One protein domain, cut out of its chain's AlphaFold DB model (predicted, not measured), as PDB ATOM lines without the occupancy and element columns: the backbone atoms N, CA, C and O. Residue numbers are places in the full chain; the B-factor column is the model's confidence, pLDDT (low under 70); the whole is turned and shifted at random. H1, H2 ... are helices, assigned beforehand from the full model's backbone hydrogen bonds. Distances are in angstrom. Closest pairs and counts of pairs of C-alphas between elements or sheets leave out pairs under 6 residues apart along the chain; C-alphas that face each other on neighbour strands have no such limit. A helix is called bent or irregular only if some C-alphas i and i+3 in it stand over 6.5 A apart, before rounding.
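This is residues 60 to 129 of the 284 residues of an uncharacterized protein of Bacillus megaterium (UniProt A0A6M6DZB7). Two helical hairpins, H1 with H2 and H3 with H4, pack on each other through H2 and H3, which cross steeply in the middle. The second hairpin opens as a V, with H3 and H4 meeting near their link; H4 stands at one end of the long axis and the loop of residues 88 to 97, which joins the two hairpins, at the other. The printed part has 70 residues with four named helices, in the order H1, H2, H3, H4, and no named strand; the class is all helix. The whole is compact, with a radius of gyration of the C-alphas of 12.0 A and spans of 34 by 27 by 20 A.

H1, residues 60 to 69, touches H2, residues 75 to 87, and the closest C-alphas are those of Val 63 and Ala 77, 5.1 A apart. The two run opposite ways at a shallow tilt of 25 degrees and form a helical hairpin, in which H2 touches H1 with residues 75 to 80 alone. H2 in turn touches H3, residues 98 to 111, with 14 pairs of C-alphas within 8 A; the closest are those of Ser 80 and Ala 105, 5.2 A apart. The lines of H2 and H3 are only just about perpendicular, at 72 degrees. H1 and H3 are close but not clearly touching, with the C-alphas of Ala 62 and Ile 102 the closest at 6.5 A, and they run the same way at a steep tilt of 52 degrees. H3 touches H4, residues 115 to 127, with residues 106 to 111 alone; their closest C-alphas, those of Thr 110 and Asn 118, are 4.5 A apart. H3 and H4 run opposite ways at a steep tilt of 42 degrees and form the second helical hairpin. H4 is close to but not clearly touching H1, with the C-alphas of Leu 69 and Ser 124 the closest at 7.1 A, and the two are about perpendicular at 89 degrees. H4 is also close to but not clearly touching H2, with the C-alphas of Phe 75 and Lys 120 the closest at 7.7 A and an angle of 77 degrees, about perpendicular. In H1, H2 and H4 each O i to N i+4 pair is within hydrogen-bond range; in H3 it is 8 of 10.

H1 begins at C-alpha 60, at (140.623, 137.091, 149.095), and is 14.5 A long from first to last C-alpha. After residues 70 to 74 comes H2, from Phe 75 to Phe 87, with a length of 18.7 A. H3 begins at C-alpha 98, at (140.601, 136.740, 160.639), and measures 20.6 A to Asn 111; with 14 residues it is the longest helix. H3 is irregular, for C-alphas 99 and 102 are 8.0 A apart, and its line is a rough one. After residues 112 to 114, H4 runs 18.8 A from Gln 115 to Phe 127, whose C-alpha is at (122.130, 137.426, 152.336).

The two C-alphas farthest apart are those of Glu 71 and Glu 91, 35.6 A, and the C-alphas of Thr 60 and Asn 129, the first and last printed, are 19.9 A apart. The printed part has no cut. The links from H1 to H2 and from H3 to H4 are tight, with 5 and 3 residues; the link from H2 to H3, with 10 residues, is short, and no link is long. The mean pLDDT of the printed part is 82.5, and residues 88 to 99, of which 98 and 99 belong to H3, are under 70, where the model's confidence is low.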
ATOM      1  N   THR A  60     141.023 137.875 150.270       93.56
ATOM      2  CA  THR A  60     140.623 137.091 149.095       93.56
ATOM      3  C   THR A  60     139.223 136.501 149.290       93.56
ATOM      4  O   THR A  60     138.386 136.603 148.394       93.56
ATOM      5  N   ASP A  61     138.913 135.998 150.486       93.00
ATOM      6  CA  ASP A  61     137.583 135.483 150.831       93.00
ATOM      7  C   ASP A  61     136.522 136.570 150.829       93.00
ATOM      8  O   ASP A  61     135.424 136.360 150.314       93.00
ATOM      9  N   ALA A  62     136.845 137.758 151.346       93.12
ATOM     10  CA  ALA A  62     135.942 138.899 151.284       93.12
ATOM     11  C   ALA A  62     135.613 139.271 149.828       93.12
ATOM     12  O   ALA A  62     134.454 139.550 149.505       93.12
ATOM     13  N   VAL A  63     136.595 139.210 148.919       95.25
ATOM     14  CA  VAL A  63     136.374 139.413 147.478       95.25
ATOM     15  C   VAL A  63     135.539 138.278 146.870       95.25
ATOM     16  O   VAL A  63     134.638 138.556 146.069       95.25
ATOM     17  N   ALA A  64     135.774 137.021 147.254       95.56
ATOM     18  CA  ALA A  64     134.995 135.871 146.792       95.56
ATOM     19  C   ALA A  64     133.523 135.977 147.229       95.56
ATOM     20  O   ALA A  64     132.611 135.866 146.403       95.56
ATOM     21  N   ILE A  65     133.289 136.301 148.501       94.25
ATOM     22  CA  ILE A  65     131.955 136.498 149.073       94.25
ATOM     23  C   ILE A  65     131.260 137.691 148.411       94.25
ATOM     24  O   ILE A  65     130.124 137.566 147.950       94.25
ATOM     25  N   ASN A  66     131.954 138.822 148.259       94.50
ATOM     26  CA  ASN A  66     131.434 139.991 147.552       94.50
ATOM     27  C   ASN A  66     131.014 139.653 146.111       94.50
ATOM     28  O   ASN A  66     129.941 140.064 145.669       94.50
ATOM     29  N   SER A  67     131.825 138.865 145.396       94.69
ATOM     30  CA  SER A  67     131.521 138.420 144.028       94.69
ATOM     31  C   SER A  67     130.211 137.637 143.949       94.69
ATOM     32  O   SER A  67     129.494 137.750 142.957       94.69
ATOM     33  N   GLY A  68     129.869 136.872 144.990       92.12
ATOM     34  CA  GLY A  68     128.637 136.083 145.043       92.12
ATOM     35  C   GLY A  68     127.388 136.885 145.405       92.12
ATOM     36  O   GLY A  68     126.292 136.518 144.978       92.12
ATOM     37  N   LEU A  69     127.546 137.984 146.149       90.12
ATOM     38  CA  LEU A  69     126.441 138.775 146.692       90.12
ATOM     39  C   LEU A  69     125.695 139.573 145.619       90.12
ATOM     40  O   LEU A  69     124.516 139.322 145.368       90.12
ATOM     41  N   VAL A  70     126.370 140.534 144.985       82.56
ATOM     42  CA  VAL A  70     125.737 141.503 144.078       82.56
ATOM     43  C   VAL A  70     126.629 141.733 142.862       82.56
ATOM     44  O   VAL A  70     127.823 141.997 142.993       82.56
ATOM     45  N   GLU A  71     126.040 141.645 141.667       82.38
ATOM     46  CA  GLU A  71     126.729 141.928 140.405       82.38
ATOM     47  C   GLU A  71     127.326 143.346 140.415       82.38
ATOM     48  O   GLU A  71     126.672 144.297 140.836       82.38
ATOM     49  N   PHE A  72     128.568 143.491 139.942       80.81
ATOM     50  CA  PHE A  72     129.307 144.761 139.832       80.81
ATOM     51  C   PHE A  72     129.577 145.508 141.146       80.81
ATOM     52  O   PHE A  72     130.255 146.536 141.128       80.81
ATOM     53  N   SER A  73     129.111 145.002 142.287       86.06
ATOM     54  CA  SER A  73     129.424 145.589 143.584       86.06
ATOM     55  C   SER A  73     130.863 145.271 143.981       86.06
ATOM     56  O   SER A  73     131.356 144.163 143.759       86.06
ATOM     57  N   GLN A  74     131.531 146.238 144.601       89.50
ATOM     58  CA  GLN A  74     132.805 146.057 145.308       89.50
ATOM     59  C   GLN A  74     132.685 146.415 146.791       89.50
ATOM     60  O   GLN A  74     133.671 146.347 147.513       89.50
ATOM     61  N   PHE A  75     131.476 146.743 147.253       91.94
ATOM     62  CA  PHE A  75     131.232 147.323 148.570       91.94
ATOM     63  C   PHE A  75     131.870 146.522 149.710       91.94
ATOM     64  O   PHE A  75     132.590 147.086 150.532       91.94
ATOM     65  N   LEU A  76     131.633 145.207 149.763       91.69
ATOM     66  CA  LEU A  76     132.148 144.398 150.865       91.69
ATOM     67  C   LEU A  76     133.670 144.230 150.772       91.69
ATOM     68  O   LEU A  76     134.342 144.233 151.800       91.69
ATOM     69  N   ALA A  77     134.220 144.147 149.557       92.31
ATOM     70  CA  ALA A  77     135.664 144.102 149.349       92.31
ATOM     71  C   ALA A  77     136.335 145.417 149.790       92.31
ATOM     72  O   ALA A  77     137.270 145.383 150.582       92.31
ATOM     73  N   GLU A  78     135.821 146.571 149.358       92.75
ATOM     74  CA  GLU A  78     136.336 147.896 149.734       92.75
ATOM     75  C   GLU A  78     136.306 148.103 151.251       92.75
ATOM     76  O   GLU A  78     137.320 148.467 151.845       92.75
ATOM     77  N   ARG A  79     135.179 147.787 151.903       91.75
ATOM     78  CA  ARG A  79     135.058 147.904 153.365       91.75
ATOM     79  C   ARG A  79     135.988 146.953 154.107       91.75
ATOM     80  O   ARG A  79     136.584 147.347 155.103       91.75
ATOM     81  N   SER A  80     136.152 145.728 153.616       91.56
ATOM     82  CA  SER A  80     137.109 144.784 154.203       91.56
ATOM     83  C   SER A  80     138.545 145.289 154.053       91.56
ATOM     84  O   SER A  80     139.346 145.148 154.969       91.56
ATOM     85  N   GLN A  81     138.877 145.940 152.935       91.06
ATOM     86  CA  GLN A  81     140.192 146.546 152.745       91.06
ATOM     87  C   GLN A  81     140.438 147.734 153.685       91.06
ATOM     88  O   GLN A  81     141.550 147.889 154.180       91.06
ATOM     89  N   GLU A  82     139.431 148.575 153.932       89.12
ATOM     90  CA  GLU A  82     139.517 149.669 154.911       89.12
ATOM     91  C   GLU A  82     139.782 149.136 156.321       89.12
ATOM     92  O   GLU A  82     140.709 149.600 156.979       89.12
ATOM     93  N   VAL A  83     139.041 148.104 156.739       88.06
ATOM     94  CA  VAL A  83     139.276 147.411 158.013       88.06
ATOM     95  C   VAL A  83     140.734 146.959 158.114       88.06
ATOM     96  O   VAL A  83     141.409 147.274 159.088       88.06
ATOM     97  N   LEU A  84     141.254 146.293 157.080       83.94
ATOM     98  CA  LEU A  84     142.641 145.820 157.056       83.94
ATOM     99  C   LEU A  84     143.671 146.954 157.132       83.94
ATOM    100  O   LEU A  84     144.696 146.794 157.788       83.94
ATOM    101  N   LYS A  85     143.422 148.094 156.476       84.00
ATOM    102  CA  LYS A  85     144.330 149.251 156.528       84.00
ATOM    103  C   LYS A  85     144.458 149.811 157.939       84.00
ATOM    104  O   LYS A  85     145.569 150.153 158.334       84.00
ATOM    105  N   ASP A  86     143.355 149.866 158.679       75.44
ATOM    106  CA  ASP A  86     143.355 150.380 160.048       75.44
ATOM    107  C   ASP A  86     144.083 149.427 161.010       75.44
ATOM    108  O   ASP A  86     144.777 149.882 161.914       75.44
ATOM    109  N   PHE A  87     144.002 148.113 160.772       70.94
ATOM    110  CA  PHE A  87     144.673 147.100 161.595       70.94
ATOM    111  C   PHE A  87     146.142 146.830 161.220       70.94
ATOM    112  O   PHE A  87     146.869 146.241 162.014       70.94
ATOM    113  N   CYS A  88     146.630 147.289 160.062       56.22
ATOM    114  CA  CYS A  88     148.052 147.190 159.689       56.22
ATOM    115  C   CYS A  88     148.997 148.012 160.592       56.22
ATOM    116  O   CYS A  88     150.213 147.847 160.495       56.22
ATOM    117  N   LEU A  89     148.465 148.908 161.429       56.16
ATOM    118  CA  LEU A  89     149.237 149.737 162.364       56.16
ATOM    119  C   LEU A  89     149.230 149.198 163.806       56.16
ATOM    120  O   LEU A  89     149.987 149.702 164.631       56.16
ATOM    121  N   GLU A  90     148.422 148.179 164.110       54.38
ATOM    122  CA  GLU A  90     148.317 147.585 165.446       54.38
ATOM    123  C   GLU A  90     149.028 146.219 165.477       54.38
ATOM    124  O   GLU A  90     148.787 145.348 164.640       54.38
ATOM    125  N   GLU A  91     149.899 145.999 166.471       54.47
ATOM    126  CA  GLU A  91     150.624 144.731 166.694       54.47
ATOM    127  C   GLU A  91     149.690 143.531 167.006       54.47
ATOM    128  O   GLU A  91     150.141 142.390 167.131       54.47
ATOM    129  N   ASP A  92     148.374 143.763 167.040       52.62
ATOM    130  CA  ASP A  92     147.328 142.818 167.424       52.62
ATOM    131  C   ASP A  92     146.751 141.978 166.270       52.62
ATOM    132  O   ASP A  92     145.950 141.077 166.525       52.62
ATOM    133  N   TRP A  93     147.158 142.170 165.005       50.38
ATOM    134  CA  TRP A  93     146.584 141.400 163.878       50.38
ATOM    135  C   TRP A  93     146.808 139.880 163.977       50.38
ATOM    136  O   TRP A  93     146.002 139.092 163.489       50.38
ATOM    137  N   LYS A  94     147.871 139.429 164.655       50.81
ATOM    138  CA  LYS A  94     148.077 137.988 164.910       50.81
ATOM    139  C   LYS A  94     147.081 137.408 165.926       50.81
ATOM    140  O   LYS A  94     146.941 136.189 165.991       50.81
ATOM    141  N   ILE A  95     146.418 138.261 166.709       48.97
ATOM    142  CA  ILE A  95     145.448 137.906 167.757       48.97
ATOM    143  C   ILE A  95     144.013 138.216 167.298       48.97
ATOM    144  O   ILE A  95     143.084 137.490 167.667       48.97
ATOM    145  N   PHE A  96     143.821 139.236 166.450       53.31
ATOM    146  CA  PHE A  96     142.544 139.522 165.806       53.31
ATOM    147  C   PHE A  96     142.211 138.376 164.853       53.31
ATOM    148  O   PHE A  96     142.844 138.173 163.816       53.31
ATOM    149  N   LYS A  97     141.231 137.559 165.242       52.38
ATOM    150  CA  LYS A  97     140.800 136.425 164.437       52.38
ATOM    151  C   LYS A  97     140.287 136.969 163.107       52.38
ATOM    152  O   LYS A  97     139.220 137.567 163.040       52.38
ATOM    153  N   MET A  98     141.024 136.670 162.042       58.59
ATOM    154  CA  MET A  98     140.601 136.740 160.639       58.59
ATOM    155  C   MET A  98     139.163 136.220 160.404       58.59
ATOM    156  O   MET A  98     138.524 136.573 159.424       58.59
ATOM    157  N   ASN A  99     138.612 135.435 161.331       58.25
ATOM    158  CA  ASN A  99     137.210 135.020 161.404       58.25
ATOM    159  C   ASN A  99     136.187 136.177 161.310       58.25
ATOM    160  O   ASN A  99     135.113 135.952 160.764       58.25
ATOM    161  N   ASP A 100     136.508 137.398 161.763       76.38
ATOM    162  CA  ASP A 100     135.512 138.479 161.902       76.38
ATOM    163  C   ASP A 100     135.640 139.612 160.859       76.38
ATOM    164  O   ASP A 100     134.952 140.630 160.966       76.38
ATOM    165  N   LEU A 101     136.490 139.476 159.828       86.44
ATOM    166  CA  LEU A 101     136.761 140.558 158.859       86.44
ATOM    167  C   LEU A 101     135.482 141.109 158.203       86.44
ATOM    168  O   LEU A 101     135.272 142.323 158.140       86.44
ATOM    169  N   ILE A 102     134.619 140.214 157.718       89.06
ATOM    170  CA  ILE A 102     133.360 140.584 157.057       89.06
ATOM    171  C   ILE A 102     132.376 141.198 158.050       89.06
ATOM    172  O   ILE A 102     131.720 142.192 157.734       89.06
ATOM    173  N   ASP A 103     132.289 140.641 159.254       87.88
ATOM    174  CA  ASP A 103     131.385 141.139 160.285       87.88
ATOM    175  C   ASP A 103     131.776 142.540 160.753       87.88
ATOM    176  O   ASP A 103     130.909 143.418 160.861       87.88
ATOM    177  N   GLU A 104     133.071 142.790 160.939       87.75
ATOM    178  CA  GLU A 104     133.600 144.106 161.289       87.75
ATOM    179  C   GLU A 104     133.389 145.111 160.146       87.75
ATOM    180  O   GLU A 104     132.879 146.209 160.383       87.75
ATOM    181  N   ALA A 105     133.647 144.721 158.890       90.56
ATOM    182  CA  ALA A 105     133.377 145.558 157.718       90.56
ATOM    183  C   ALA A 105     131.898 145.979 157.637       90.56
ATOM    184  O   ALA A 105     131.573 147.158 157.454       90.56
ATOM    185  N   LEU A 106     130.977 145.032 157.837       91.25
ATOM    186  CA  LEU A 106     129.537 145.296 157.827       91.25
ATOM    187  C   LEU A 106     129.089 146.122 159.038       91.25
ATOM    188  O   LEU A 106     128.185 146.954 158.917       91.25
ATOM    189  N   LYS A 107     129.694 145.910 160.210       89.81
ATOM    190  CA  LYS A 107     129.404 146.663 161.438       89.81
ATOM    191  C   LYS A 107     129.809 148.124 161.298       89.81
ATOM    192  O   LYS A 107     128.978 148.990 161.567       89.81
ATOM    193  N   ARG A 108     131.022 148.406 160.813       89.06
ATOM    194  CA  ARG A 108     131.489 149.777 160.551       89.06
ATOM    195  C   ARG A 108     130.600 150.489 159.536       89.06
ATOM    196  O   ARG A 108     130.140 151.593 159.808       89.06
ATOM    197  N   ALA A 109     130.256 149.824 158.432       89.94
ATOM    198  CA  ALA A 109     129.355 150.394 157.428       89.94
ATOM    199  C   ALA A 109     127.925 150.637 157.955       89.94
ATOM    200  O   ALA A 109     127.264 151.588 157.548       89.94
ATOM    201  N   THR A 110     127.440 149.807 158.886       89.56
ATOM    202  CA  THR A 110     126.126 150.007 159.528       89.56
ATOM    203  C   THR A 110     126.152 151.162 160.534       89.56
ATOM    204  O   THR A 110     125.177 151.899 160.641       89.56
ATOM    205  N   ASN A 111     127.250 151.342 161.265       87.06
ATOM    206  CA  ASN A 111     127.370 152.384 162.288       87.06
ATOM    207  C   ASN A 111     127.843 153.739 161.731       87.06
ATOM    208  O   ASN A 111     127.886 154.721 162.468       87.06
ATOM    209  N   GLY A 112     128.205 153.799 160.448       82.44
ATOM    210  CA  GLY A 112     128.590 155.030 159.769       82.44
ATOM    211  C   GLY A 112     127.417 155.979 159.503       82.44
ATOM    212  O   GLY A 112     126.246 155.600 159.520       82.44
ATOM    213  N   TRP A 113     127.748 157.234 159.190       81.75
ATOM    214  CA  TRP A 113     126.777 158.295 158.886       81.75
ATOM    215  C   TRP A 113     126.217 158.230 157.452       81.75
ATOM    216  O   TRP A 113     125.246 158.914 157.128       81.75
ATOM    217  N   ASN A 114     126.809 157.408 156.578       89.94
ATOM    218  CA  ASN A 114     126.382 157.262 155.190       89.94
ATOM    219  C   ASN A 114     125.186 156.300 155.075       89.94
ATOM    220  O   ASN A 114     125.323 155.080 155.167       89.94
ATOM    221  N   GLN A 115     123.997 156.851 154.818       88.25
ATOM    222  CA  GLN A 115     122.758 156.073 154.702       88.25
ATOM    223  C   GLN A 115     122.780 155.045 153.559       88.25
ATOM    224  O   GLN A 115     122.176 153.977 153.682       88.25
ATOM    225  N   HIS A 116     123.479 155.334 152.458       87.50
ATOM    226  CA  HIS A 116     123.557 154.423 151.317       87.50
ATOM    227  C   HIS A 116     124.438 153.203 151.624       87.50
ATOM    228  O   HIS A 116     124.071 152.074 151.299       87.50
ATOM    229  N   GLU A 117     125.568 153.412 152.303       87.00
ATOM    230  CA  GLU A 117     126.424 152.322 152.794       87.00
ATOM    231  C   GLU A 117     125.711 151.483 153.858       87.00
ATOM    232  O   GLU A 117     125.746 150.255 153.795       87.00
ATOM    233  N   ASN A 118     124.982 152.124 154.774       88.44
ATOM    234  CA  ASN A 118     124.169 151.435 155.777       88.44
ATOM    235  C   ASN A 118     123.136 150.495 155.129       88.44
ATOM    236  O   ASN A 118     122.992 149.342 155.545       88.44
ATOM    237  N   ALA A 119     122.445 150.958 154.081       88.50
ATOM    238  CA  ALA A 119     121.483 150.141 153.343       88.50
ATOM    239  C   ALA A 119     122.151 148.917 152.688       88.50
ATOM    240  O   ALA A 119     121.663 147.797 152.856       88.50
ATOM    241  N   LYS A 120     123.305 149.105 152.029       89.62
ATOM    242  CA  LYS A 120     124.097 148.007 151.438       89.62
ATOM    243  C   LYS A 120     124.600 147.014 152.487       89.62
ATOM    244  O   LYS A 120     124.588 145.807 152.245       89.62
ATOM    245  N   ALA A 121     125.012 147.498 153.659       90.25
ATOM    246  CA  ALA A 121     125.449 146.654 154.766       90.25
ATOM    247  C   ALA A 121     124.302 145.780 155.292       90.25
ATOM    248  O   ALA A 121     124.469 144.571 155.458       90.25
ATOM    249  N   LYS A 122     123.114 146.364 155.493       89.12
ATOM    250  CA  LYS A 122     121.906 145.628 155.908       89.12
ATOM    251  C   LYS A 122     121.482 144.582 154.881       89.12
ATOM    252  O   LYS A 122     121.142 143.462 155.258       89.12
ATOM    253  N   GLU A 123     121.525 144.927 153.596       89.19
ATOM    254  CA  GLU A 123     121.235 143.990 152.511       89.19
ATOM    255  C   GLU A 123     122.240 142.829 152.484       89.19
ATOM    256  O   GLU A 123     121.842 141.664 152.465       89.19
ATOM    257  N   SER A 124     123.537 143.132 152.580       89.94
ATOM    258  CA  SER A 124     124.594 142.116 152.623       89.94
ATOM    259  C   SER A 124     124.411 141.177 153.818       89.94
ATOM    260  O   SER A 124     124.418 139.961 153.643       89.94
ATOM    261  N   ARG A 125     124.132 141.715 155.017       88.62
ATOM    262  CA  ARG A 125     123.835 140.918 156.223       88.62
ATOM    263  C   ARG A 125     122.650 139.975 156.034       88.62
ATOM    264  O   ARG A 125     122.694 138.842 156.497       88.62
ATOM    265  N   ARG A 126     121.597 140.415 155.340       87.62
ATOM    266  CA  ARG A 126     120.437 139.562 155.048       87.62
ATOM    267  C   ARG A 126     120.832 138.347 154.207       87.62
ATOM    268  O   ARG A 126     120.338 137.256 154.474       87.62
ATOM    269  N   PHE A 127     121.687 138.525 153.201       87.38
ATOM    270  CA  PHE A 127     122.130 137.426 152.336       87.38
ATOM    271  C   PHE A 127     123.199 136.541 152.980       87.38
ATOM    272  O   PHE A 127     123.226 135.341 152.717       87.38
ATOM    273  N   LEU A 128     124.026 137.106 153.856       87.94
ATOM    274  CA  LEU A 128     125.047 136.388 154.619       87.94
ATOM    275  C   LEU A 128     124.509 135.731 155.898       87.94
ATOM    276  O   LEU A 128     125.278 135.190 156.678       87.94
ATOM    277  N   ASN A 129     123.196 135.728 156.123       84.88
ATOM    278  CA  ASN A 129     122.603 134.997 157.236       84.88
ATOM    279  C   ASN A 129     122.451 133.507 156.877       84.88
ATOM    280  O   ASN A 129     121.384 133.071 156.425       84.88
TER     281      ASN A 129